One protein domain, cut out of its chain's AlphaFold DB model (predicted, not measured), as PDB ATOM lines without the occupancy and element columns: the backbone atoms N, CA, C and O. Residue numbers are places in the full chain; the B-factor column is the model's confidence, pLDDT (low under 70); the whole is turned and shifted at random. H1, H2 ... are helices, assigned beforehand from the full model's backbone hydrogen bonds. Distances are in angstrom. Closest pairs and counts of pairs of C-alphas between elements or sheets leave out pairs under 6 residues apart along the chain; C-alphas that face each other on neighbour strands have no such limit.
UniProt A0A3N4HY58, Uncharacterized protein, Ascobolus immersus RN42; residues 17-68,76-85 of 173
ATOM      1  N   LEU A  17     154.776  67.143 181.227       96.81
ATOM      2  CA  LEU A  17     155.674  68.209 181.655       96.81
ATOM      3  C   LEU A  17     154.881  69.294 182.409       96.81
ATOM      4  O   LEU A  17     153.763  69.626 181.994       96.81
ATOM      5  N   PRO A  18     155.460  69.888 183.469       96.94
ATOM      6  CA  PRO A  18     154.937  71.104 184.087       96.94
ATOM      7  C   PRO A  18     154.625  72.189 183.050       96.94
ATOM      8  O   PRO A  18     155.260  72.258 181.993       96.94
ATOM      9  N   ALA A  19     153.620  73.023 183.326       96.50
ATOM     10  CA  ALA A  19     153.161  74.035 182.378       96.50
ATOM     11  C   ALA A  19     154.285  75.013 182.008       96.50
ATOM     12  O   ALA A  19     154.443  75.335 180.839       96.50
ATOM     13  N   GLU A  20     155.118  75.392 182.971       97.62
ATOM     14  CA  GLU A  20     156.246  76.311 182.825       97.62
ATOM     15  C   GLU A  20     157.246  75.808 181.777       97.62
ATOM     16  O   GLU A  20     157.611  76.542 180.863       97.62
ATOM     17  N   LEU A  21     157.617  74.523 181.843       98.12
ATOM     18  CA  LEU A  21     158.528  73.917 180.869       98.12
ATOM     19  C   LEU A  21     157.905  73.843 179.473       98.12
ATOM     20  O   LEU A  21     158.606  73.958 178.472       98.12
ATOM     21  N   ARG A  22     156.585  73.661 179.382       97.81
ATOM     22  CA  ARG A  22     155.889  73.647 178.087       97.81
ATOM     23  C   ARG A  22     155.790  75.043 177.486       97.81
ATOM     24  O   ARG A  22     155.997  75.175 176.284       97.81
ATOM     25  N   LEU A  23     155.536  76.067 178.301       97.50
ATOM     26  CA  LEU A  23     155.563  77.466 177.872       97.50
ATOM     27  C   LEU A  23     156.963  77.863 177.382       97.50
ATOM     28  O   LEU A  23     157.061  78.539 176.361       97.50
ATOM     29  N   GLU A  24     158.025  77.378 178.032       97.94
ATOM     30  CA  GLU A  24     159.400  77.558 177.551       97.94
ATOM     31  C   GLU A  24     159.628  76.855 176.204       97.94
ATOM     32  O   GLU A  24     160.184  77.436 175.286       97.94
ATOM     33  N   VAL A  25     159.115  75.637 175.999       98.19
ATOM     34  CA  VAL A  25     159.183  74.997 174.668       98.19
ATOM     35  C   VAL A  25     158.419  75.805 173.612       98.19
ATOM     36  O   VAL A  25     158.878  75.936 172.476       98.19
ATOM     37  N   TYR A  26     157.256  76.364 173.961       98.12
ATOM     38  CA  TYR A  26     156.484  77.199 173.043       98.12
ATOM     39  C   TYR A  26     157.209  78.510 172.696       98.12
ATOM     40  O   TYR A  26     157.091  78.962 171.558       98.12
ATOM     41  N   SER A  27     157.967  79.106 173.624       97.62
ATOM     42  CA  SER A  27     158.721  80.348 173.382       97.62
ATOM     43  C   SER A  27     159.806  80.175 172.307       97.62
ATOM     44  O   SER A  27     160.095  81.111 171.564       97.62
ATOM     45  N   GLN A  28     160.329  78.953 172.161       97.94
ATOM     46  CA  GLN A  28     161.332  78.583 171.157       97.94
ATOM     47  C   GLN A  28     160.723  78.202 169.793       97.94
ATOM     48  O   GLN A  28     161.447  77.942 168.830       97.94
ATOM     49  N   CYS A  29     159.394  78.130 169.681       98.12
ATOM     50  CA  CYS A  29     158.711  77.739 168.449       98.12
ATOM     51  C   CYS A  29     158.428  78.946 167.544       98.12
ATOM     52  O   CYS A  29     158.155  80.053 168.005       98.12
ATOM     53  N   SER A  30     158.395  78.730 166.228       98.31
ATOM     54  CA  SER A  30     157.901  79.751 165.298       98.31
ATOM     55  C   SER A  30     156.392  79.983 165.476       98.31
ATOM     56  O   SER A  30     155.659  79.096 165.928       98.31
ATOM     57  N   ALA A  31     155.891  81.129 165.005       98.19
ATOM     58  CA  ALA A  31     154.452  81.389 164.979       98.19
ATOM     59  C   ALA A  31     153.688  80.310 164.186       98.19
ATOM     60  O   ALA A  31     152.601  79.882 164.575       98.19
ATOM     61  N   PHE A  32     154.255  79.826 163.077       98.06
ATOM     62  CA  PHE A  32     153.619  78.780 162.282       98.06
ATOM     63  C   PHE A  32     153.564  77.451 163.044       98.06
ATOM     64  O   PHE A  32     152.506  76.825 163.101       98.06
ATOM     65  N   THR A  33     154.656  77.052 163.693       98.12
ATOM     66  CA  THR A  33     154.706  75.836 164.513       98.12
ATOM     67  C   THR A  33     153.718  75.909 165.679       98.12
ATOM     68  O   THR A  33     152.958  74.961 165.890       98.12
ATOM     69  N   LEU A  34     153.630  77.046 166.377       98.19
ATOM     70  CA  LEU A  34     152.630  77.258 167.428       98.19
ATOM     71  C   LEU A  34     151.202  77.111 166.903       98.19
ATOM     72  O   LEU A  34     150.365  76.476 167.545       98.19
ATOM     73  N   LEU A  35     150.918  77.638 165.710       97.50
ATOM     74  CA  LEU A  35     149.614  77.460 165.080       97.50
ATOM     75  C   LEU A  35     149.316  75.973 164.834       97.50
ATOM     76  O   LEU A  35     148.211  75.519 165.141       97.50
ATOM     77  N   ILE A  36     150.289  75.197 164.346       97.19
ATOM     78  CA  ILE A  36     150.131  73.745 164.175       97.19
ATOM     79  C   ILE A  36     149.865  73.065 165.517       97.19
ATOM     80  O   ILE A  36     148.911  72.294 165.614       97.19
ATOM     81  N   LEU A  37     150.632  73.389 166.562       97.00
ATOM     82  CA  LEU A  37     150.441  72.837 167.906       97.00
ATOM     83  C   LEU A  37     149.028  73.097 168.425       97.00
ATOM     84  O   LEU A  37     148.388  72.167 168.922       97.00
ATOM     85  N   THR A  38     148.482  74.300 168.214       96.94
ATOM     86  CA  THR A  38     147.091  74.591 168.594       96.94
ATOM     87  C   THR A  38     146.103  73.683 167.863       96.94
ATOM     88  O   THR A  38     145.076  73.322 168.425       96.94
ATOM     89  N   ALA A  39     146.389  73.251 166.632       94.94
ATOM     90  CA  ALA A  39     145.524  72.350 165.877       94.94
ATOM     91  C   ALA A  39     145.589  70.883 166.341       94.94
ATOM     92  O   ALA A  39     144.644  70.143 166.078       94.94
ATOM     93  N   THR A  40     146.647  70.467 167.046       94.06
ATOM     94  CA  THR A  40     146.858  69.056 167.421       94.06
ATOM     95  C   THR A  40     145.985  68.581 168.585       94.06
ATOM     96  O   THR A  40     145.404  67.501 168.508       94.06
ATOM     97  N   THR A  41     145.861  69.363 169.665       94.31
ATOM     98  CA  THR A  41     145.078  68.978 170.854       94.31
ATOM     99  C   THR A  41     144.403  70.186 171.510       94.31
ATOM    100  O   THR A  41     144.817  71.332 171.333       94.31
ATOM    101  N   ARG A  42     143.341  69.939 172.293       94.81
ATOM    102  CA  ARG A  42     142.627  71.003 173.023       94.81
ATOM    103  C   ARG A  42     143.457  71.598 174.165       94.81
ATOM    104  O   ARG A  42     143.413  72.805 174.341       94.81
ATOM    105  N   SER A  43     144.230  70.780 174.885       95.62
ATOM    106  CA  SER A  43     145.080  71.241 175.997       95.62
ATOM    107  C   SER A  43     146.163  72.211 175.514       95.62
ATOM    108  O   SER A  43     146.231  73.328 176.021       95.62
ATOM    109  N   LEU A  44     146.912  71.851 174.461       96.56
ATOM    110  CA  LEU A  44     147.930  72.735 173.875       96.56
ATOM    111  C   LEU A  44     147.314  74.035 173.346       96.56
ATOM    112  O   LEU A  44     147.854  75.117 173.564       96.56
ATOM    113  N   ARG A  45     146.150  73.944 172.685       96.69
ATOM    114  CA  ARG A  45     145.409  75.128 172.233       96.69
ATOM    115  C   ARG A  45     145.072  76.052 173.400       96.69
ATOM    116  O   ARG A  45     145.354  77.240 173.299       96.69
ATOM    117  N   SER A  46     144.462  75.532 174.463       96.31
ATOM    118  CA  SER A  46     144.056  76.349 175.609       96.31
ATOM    119  C   SER A  46     145.247  77.057 176.247       96.31
ATOM    120  O   SER A  46     145.163  78.249 176.511       96.31
ATOM    121  N   GLU A  47     146.375  76.373 176.425       96.88
ATOM    122  CA  GLU A  47     147.576  76.973 177.021       96.88
ATOM    123  C   GLU A  47     148.185  78.084 176.171       96.88
ATOM    124  O   GLU A  47     148.489  79.152 176.700       96.88
ATOM    125  N   ILE A  48     148.322  77.860 174.860       97.62
ATOM    126  CA  ILE A  48     148.856  78.865 173.933       97.62
ATOM    127  C   ILE A  48     147.922  80.083 173.868       97.62
ATOM    128  O   ILE A  48     148.386  81.220 173.840       97.62
ATOM    129  N   PHE A  49     146.602  79.869 173.879       96.69
ATOM    130  CA  PHE A  49     145.621  80.957 173.843       96.69
ATOM    131  C   PHE A  49     145.540  81.734 175.166       96.69
ATOM    132  O   PHE A  49     145.239  82.926 175.138       96.69
ATOM    133  N   LEU A  50     145.832  81.096 176.304       97.25
ATOM    134  CA  LEU A  50     145.908  81.756 177.612       97.25
ATOM    135  C   LEU A  50     147.149  82.648 177.766       97.25
ATOM    136  O   LEU A  50     147.131  83.554 178.596       97.25
ATOM    137  N   HIS A  51     148.187  82.456 176.943       97.44
ATOM    138  CA  HIS A  51     149.431  83.231 177.000       97.44
ATOM    139  C   HIS A  51     149.740  83.933 175.666       97.44
ATOM    140  O   HIS A  51     150.688  83.556 174.970       97.44
ATOM    141  N   PRO A  52     148.993  84.992 175.287       96.94
ATOM    142  CA  PRO A  52     149.196  85.678 174.013       96.94
ATOM    143  C   PRO A  52     150.594  86.251 173.794       96.94
ATOM    144  O   PRO A  52     151.006  86.413 172.646       96.94
ATOM    145  N   SER A  53     151.322  86.566 174.869       96.75
ATOM    146  CA  SER A  53     152.711  87.032 174.799       96.75
ATOM    147  C   SER A  53     153.607  86.060 174.033       96.75
ATOM    148  O   SER A  53     154.445  86.524 173.265       96.75
ATOM    149  N   ILE A  54     153.368  84.748 174.162       97.00
ATOM    150  CA  ILE A  54     154.138  83.705 173.480       97.00
ATOM    151  C   ILE A  54     154.040  83.907 171.974       97.00
ATOM    152  O   ILE A  54     155.025  84.244 171.329       97.00
ATOM    153  N   TYR A  55     152.848  83.789 171.390       97.38
ATOM    154  CA  TYR A  55     152.744  83.846 169.934       97.38
ATOM    155  C   TYR A  55     152.917  85.266 169.373       97.38
ATOM    156  O   TYR A  55     153.393  85.403 168.249       97.38
ATOM    157  N   ARG A  56     152.601  86.327 170.133       96.81
ATOM    158  CA  ARG A  56     152.753  87.719 169.663       96.81
ATOM    159  C   ARG A  56     154.205  88.151 169.474       96.81
ATOM    160  O   ARG A  56     154.453  89.025 168.648       96.81
ATOM    161  N   GLN A  57     155.132  87.567 170.230       96.31
ATOM    162  CA  GLN A  57     156.562  87.889 170.162       96.31
ATOM    163  C   GLN A  57     157.351  86.908 169.280       96.31
ATOM    164  O   GLN A  57     158.503  87.170 168.945       96.31
ATOM    165  N   THR A  58     156.739  85.792 168.868       97.12
ATOM    166  CA  THR A  58     157.417  84.777 168.048       97.12
ATOM    167  C   THR A  58     157.672  85.224 166.613       97.12
ATOM    168  O   THR A  58     156.904  85.966 165.992       97.12
ATOM    169  N   THR A  59     158.761  84.707 166.044       97.12
ATOM    170  CA  THR A  59     159.145  85.008 164.664       97.12
ATOM    171  C   THR A  59     158.083  84.503 163.687       97.12
ATOM    172  O   THR A  59     157.617  83.364 163.772       97.12
ATOM    173  N   GLY A  60     157.723  85.361 162.730       96.25
ATOM    174  CA  GLY A  60     156.733  85.057 161.698       96.25
ATOM    175  C   GLY A  60     155.302  85.474 162.042       96.25
ATOM    176  O   GLY A  60     154.444  85.383 161.164       96.25
ATOM    177  N   TYR A  61     155.042  85.966 163.259       97.06
ATOM    178  CA  TYR A  61     153.738  86.500 163.653       97.06
ATOM    179  C   TYR A  61     153.491  87.918 163.104       97.06
ATOM    180  O   TYR A  61     154.412  88.723 162.967       97.06
ATOM    181  N   ILE A  62     152.227  88.237 162.813       95.06
ATOM    182  CA  ILE A  62     151.739  89.597 162.570       95.06
ATOM    183  C   ILE A  62     150.434  89.836 163.336       95.06
ATOM    184  O   ILE A  62     149.505  89.022 163.303       95.06
ATOM    185  N   GLN A  63     150.373  90.965 164.046       93.00
ATOM    186  CA  GLN A  63     149.214  91.334 164.858       93.00
ATOM    187  C   GLN A  63     148.015  91.722 163.997       93.00
ATOM    188  O   GLN A  63     146.903  91.271 164.263       93.00
ATOM    189  N   GLU A  64     148.263  92.511 162.958       91.19
ATOM    190  CA  GLU A  64     147.257  92.997 162.022       91.19
ATOM    191  C   GLU A  64     147.483  92.319 160.669       91.19
ATOM    192  O   GLU A  64     148.435  92.657 159.962       91.19
ATOM    193  N   PRO A  65     146.677  91.300 160.321       87.75
ATOM    194  CA  PRO A  65     146.797  90.621 159.041       87.75
ATOM    195  C   PRO A  65     146.671  91.593 157.865       87.75
ATOM    196  O   PRO A  65     145.922  92.565 157.925       87.75
ATOM    197  N   GLU A  66     147.366  91.289 156.771       83.19
ATOM    198  CA  GLU A  66     147.319  92.091 155.545       83.19
ATOM    199  C   GLU A  66     145.875  92.229 154.998       83.19
ATOM    200  O   GLU A  66     145.052  91.316 155.105       83.19
ATOM    201  N   ALA A  67     145.562  93.369 154.372       82.31
ATOM    202  CA  ALA A  67     144.197  93.738 153.969       82.31
ATOM    203  C   ALA A  67     143.535  92.796 152.941       82.31
ATOM    204  O   ALA A  67     142.320  92.828 152.767       82.31
ATOM    205  N   TRP A  68     144.311  91.949 152.256       81.06
ATOM    206  CA  TRP A  68     143.770  90.971 151.306       81.06
ATOM    207  C   TRP A  68     143.070  89.789 151.989       81.06
ATOM    208  O   TRP A  68     142.338  89.045 151.334       81.06
ATOM    209  N   PRO A  76     139.568  84.673 165.482       75.81
ATOM    210  CA  PRO A  76     140.252  84.088 166.624       75.81
ATOM    211  C   PRO A  76     141.580  84.821 166.839       75.81
ATOM    212  O   PRO A  76     142.251  85.185 165.872       75.81
ATOM    213  N   ALA A  77     141.959  85.009 168.105       85.19
ATOM    214  CA  ALA A  77     143.125  85.805 168.500       85.19
ATOM    215  C   ALA A  77     144.460  85.296 167.920       85.19
ATOM    216  O   ALA A  77     145.441  86.039 167.914       85.19
ATOM    217  N   PHE A  78     144.495  84.044 167.448       94.50
ATOM    218  CA  PHE A  78     145.633  83.434 166.777       94.50
ATOM    219  C   PHE A  78     145.166  82.483 165.666       94.50
ATOM    220  O   PHE A  78     144.433  81.521 165.910       94.50
ATOM    221  N   SER A  79     145.550  82.775 164.424       93.44
ATOM    222  CA  SER A  79     145.111  82.050 163.229       93.44
ATOM    223  C   SER A  79     146.182  82.052 162.140       93.44
ATOM    224  O   SER A  79     147.175  82.768 162.236       93.44
ATOM    225  N   ILE A  80     145.939  81.330 161.040       92.88
ATOM    226  CA  ILE A  80     146.828  81.377 159.869       92.88
ATOM    227  C   ILE A  80     146.999  82.789 159.292       92.88
ATOM    228  O   ILE A  80     148.032  83.091 158.710       92.88
ATOM    229  N   ARG A  81     146.023  83.679 159.502       91.62
ATOM    230  CA  ARG A  81     146.093  85.072 159.043       91.62
ATOM    231  C   ARG A  81     147.149  85.883 159.778       91.62
ATOM    232  O   ARG A  81     147.643  86.871 159.253       91.62
ATOM    233  N   ASN A  82     147.488  85.442 160.984       94.69
ATOM    234  CA  ASN A  82     148.531  86.032 161.802       94.69
ATOM    235  C   ASN A  82     149.916  85.467 161.475       94.69
ATOM    236  O   ASN A  82     150.882  85.844 162.127       94.69
ATOM    237  N   ILE A  83     150.038  84.566 160.495       95.81
ATOM    238  CA  ILE A  83     151.329  84.044 160.052       95.81
ATOM    239  C   ILE A  83     151.757  84.842 158.827       95.81
ATOM    240  O   ILE A  83     151.240  84.639 157.734       95.81
ATOM    241  N   LYS A  84     152.711  85.753 159.012       94.88
ATOM    242  CA  LYS A  84     153.326  86.539 157.934       94.88
ATOM    243  C   LYS A  84     154.391  85.742 157.196       94.88
ATOM    244  O   LYS A  84     154.550  85.866 155.982       94.88
ATOM    245  N   ARG A  85     155.170  84.956 157.938       95.69
ATOM    246  CA  ARG A  85     156.351  84.265 157.421       95.69
ATOM    247  C   ARG A  85     156.535  82.929 158.129       95.69
ATOM    248  O   ARG A  85     156.320  82.844 159.332       95.69
TER     249      ARG A  85
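Overview. This is residues 17 to 68 and 76 to 85 of the 173 residues of an uncharacterized protein of Ascobolus immersus RN42 (UniProt A0A3N4HY58). Four short helices form a small cluster: H2 and H3 fold back on each other as a helical hairpin, while H1 and the short H4 run the same way and touch. The start of the printed part, just before H1, and the stretch of residues 58 to 68 after H4 reach to opposite ends of the long axis. The printed part has 62 residues with four named helices, in the order H1, H2, H3, H4, and no named strand, and its class is all helix. It is compact, with a radius of gyration of the C-alphas of 11.2 A, but only just elongated in outline, with spans of 39 by 20 by 16 A.

Arrangement. H1, residues 19 to 27, touches H4, residues 52 to 57, at a shallow tilt of 27 degrees, the same way; their closest C-alphas, of Ser 27 and Ile 54, are 5.7 A apart. H2, residues 31 to 40, and H3, residues 42 to 50, form a hairpin and touch at a steep tilt of 39 degrees, opposite ways, with the closest C-alphas, of Thr 38 and Arg 45, 4.0 A apart. H1 and H2 are close but not clearly touching, the closest C-alphas being those of Tyr 26 and Leu 34, 6.8 A apart. H3 and H4 are about perpendicular at 74 degrees and close but not clearly touching. In H1, H2, H3 and H4 every O i to N i+4 pair is within hydrogen-bond range.

Along the chain. H1 begins with C-alpha 19 at (153.161, 74.035, 182.378) and is 12.3 A long. H2 is 14.7 A, H3 12.1 A and H4 8.6 A long; H4 ends with C-alpha 57 at (156.562, 87.889, 170.162).

Size, cuts and confidence. The two C-alphas farthest apart, of Pro 18 and Trp 68, are 39.9 A apart. Residues 69 to 75 are not printed, and C-alphas 68 and 76 are 17.2 A apart across this cut. The links H1 to H2, H2 to H3 and H3 to H4 are tight. The mean pLDDT of the printed part is 95.1, and no printed residue is under 70.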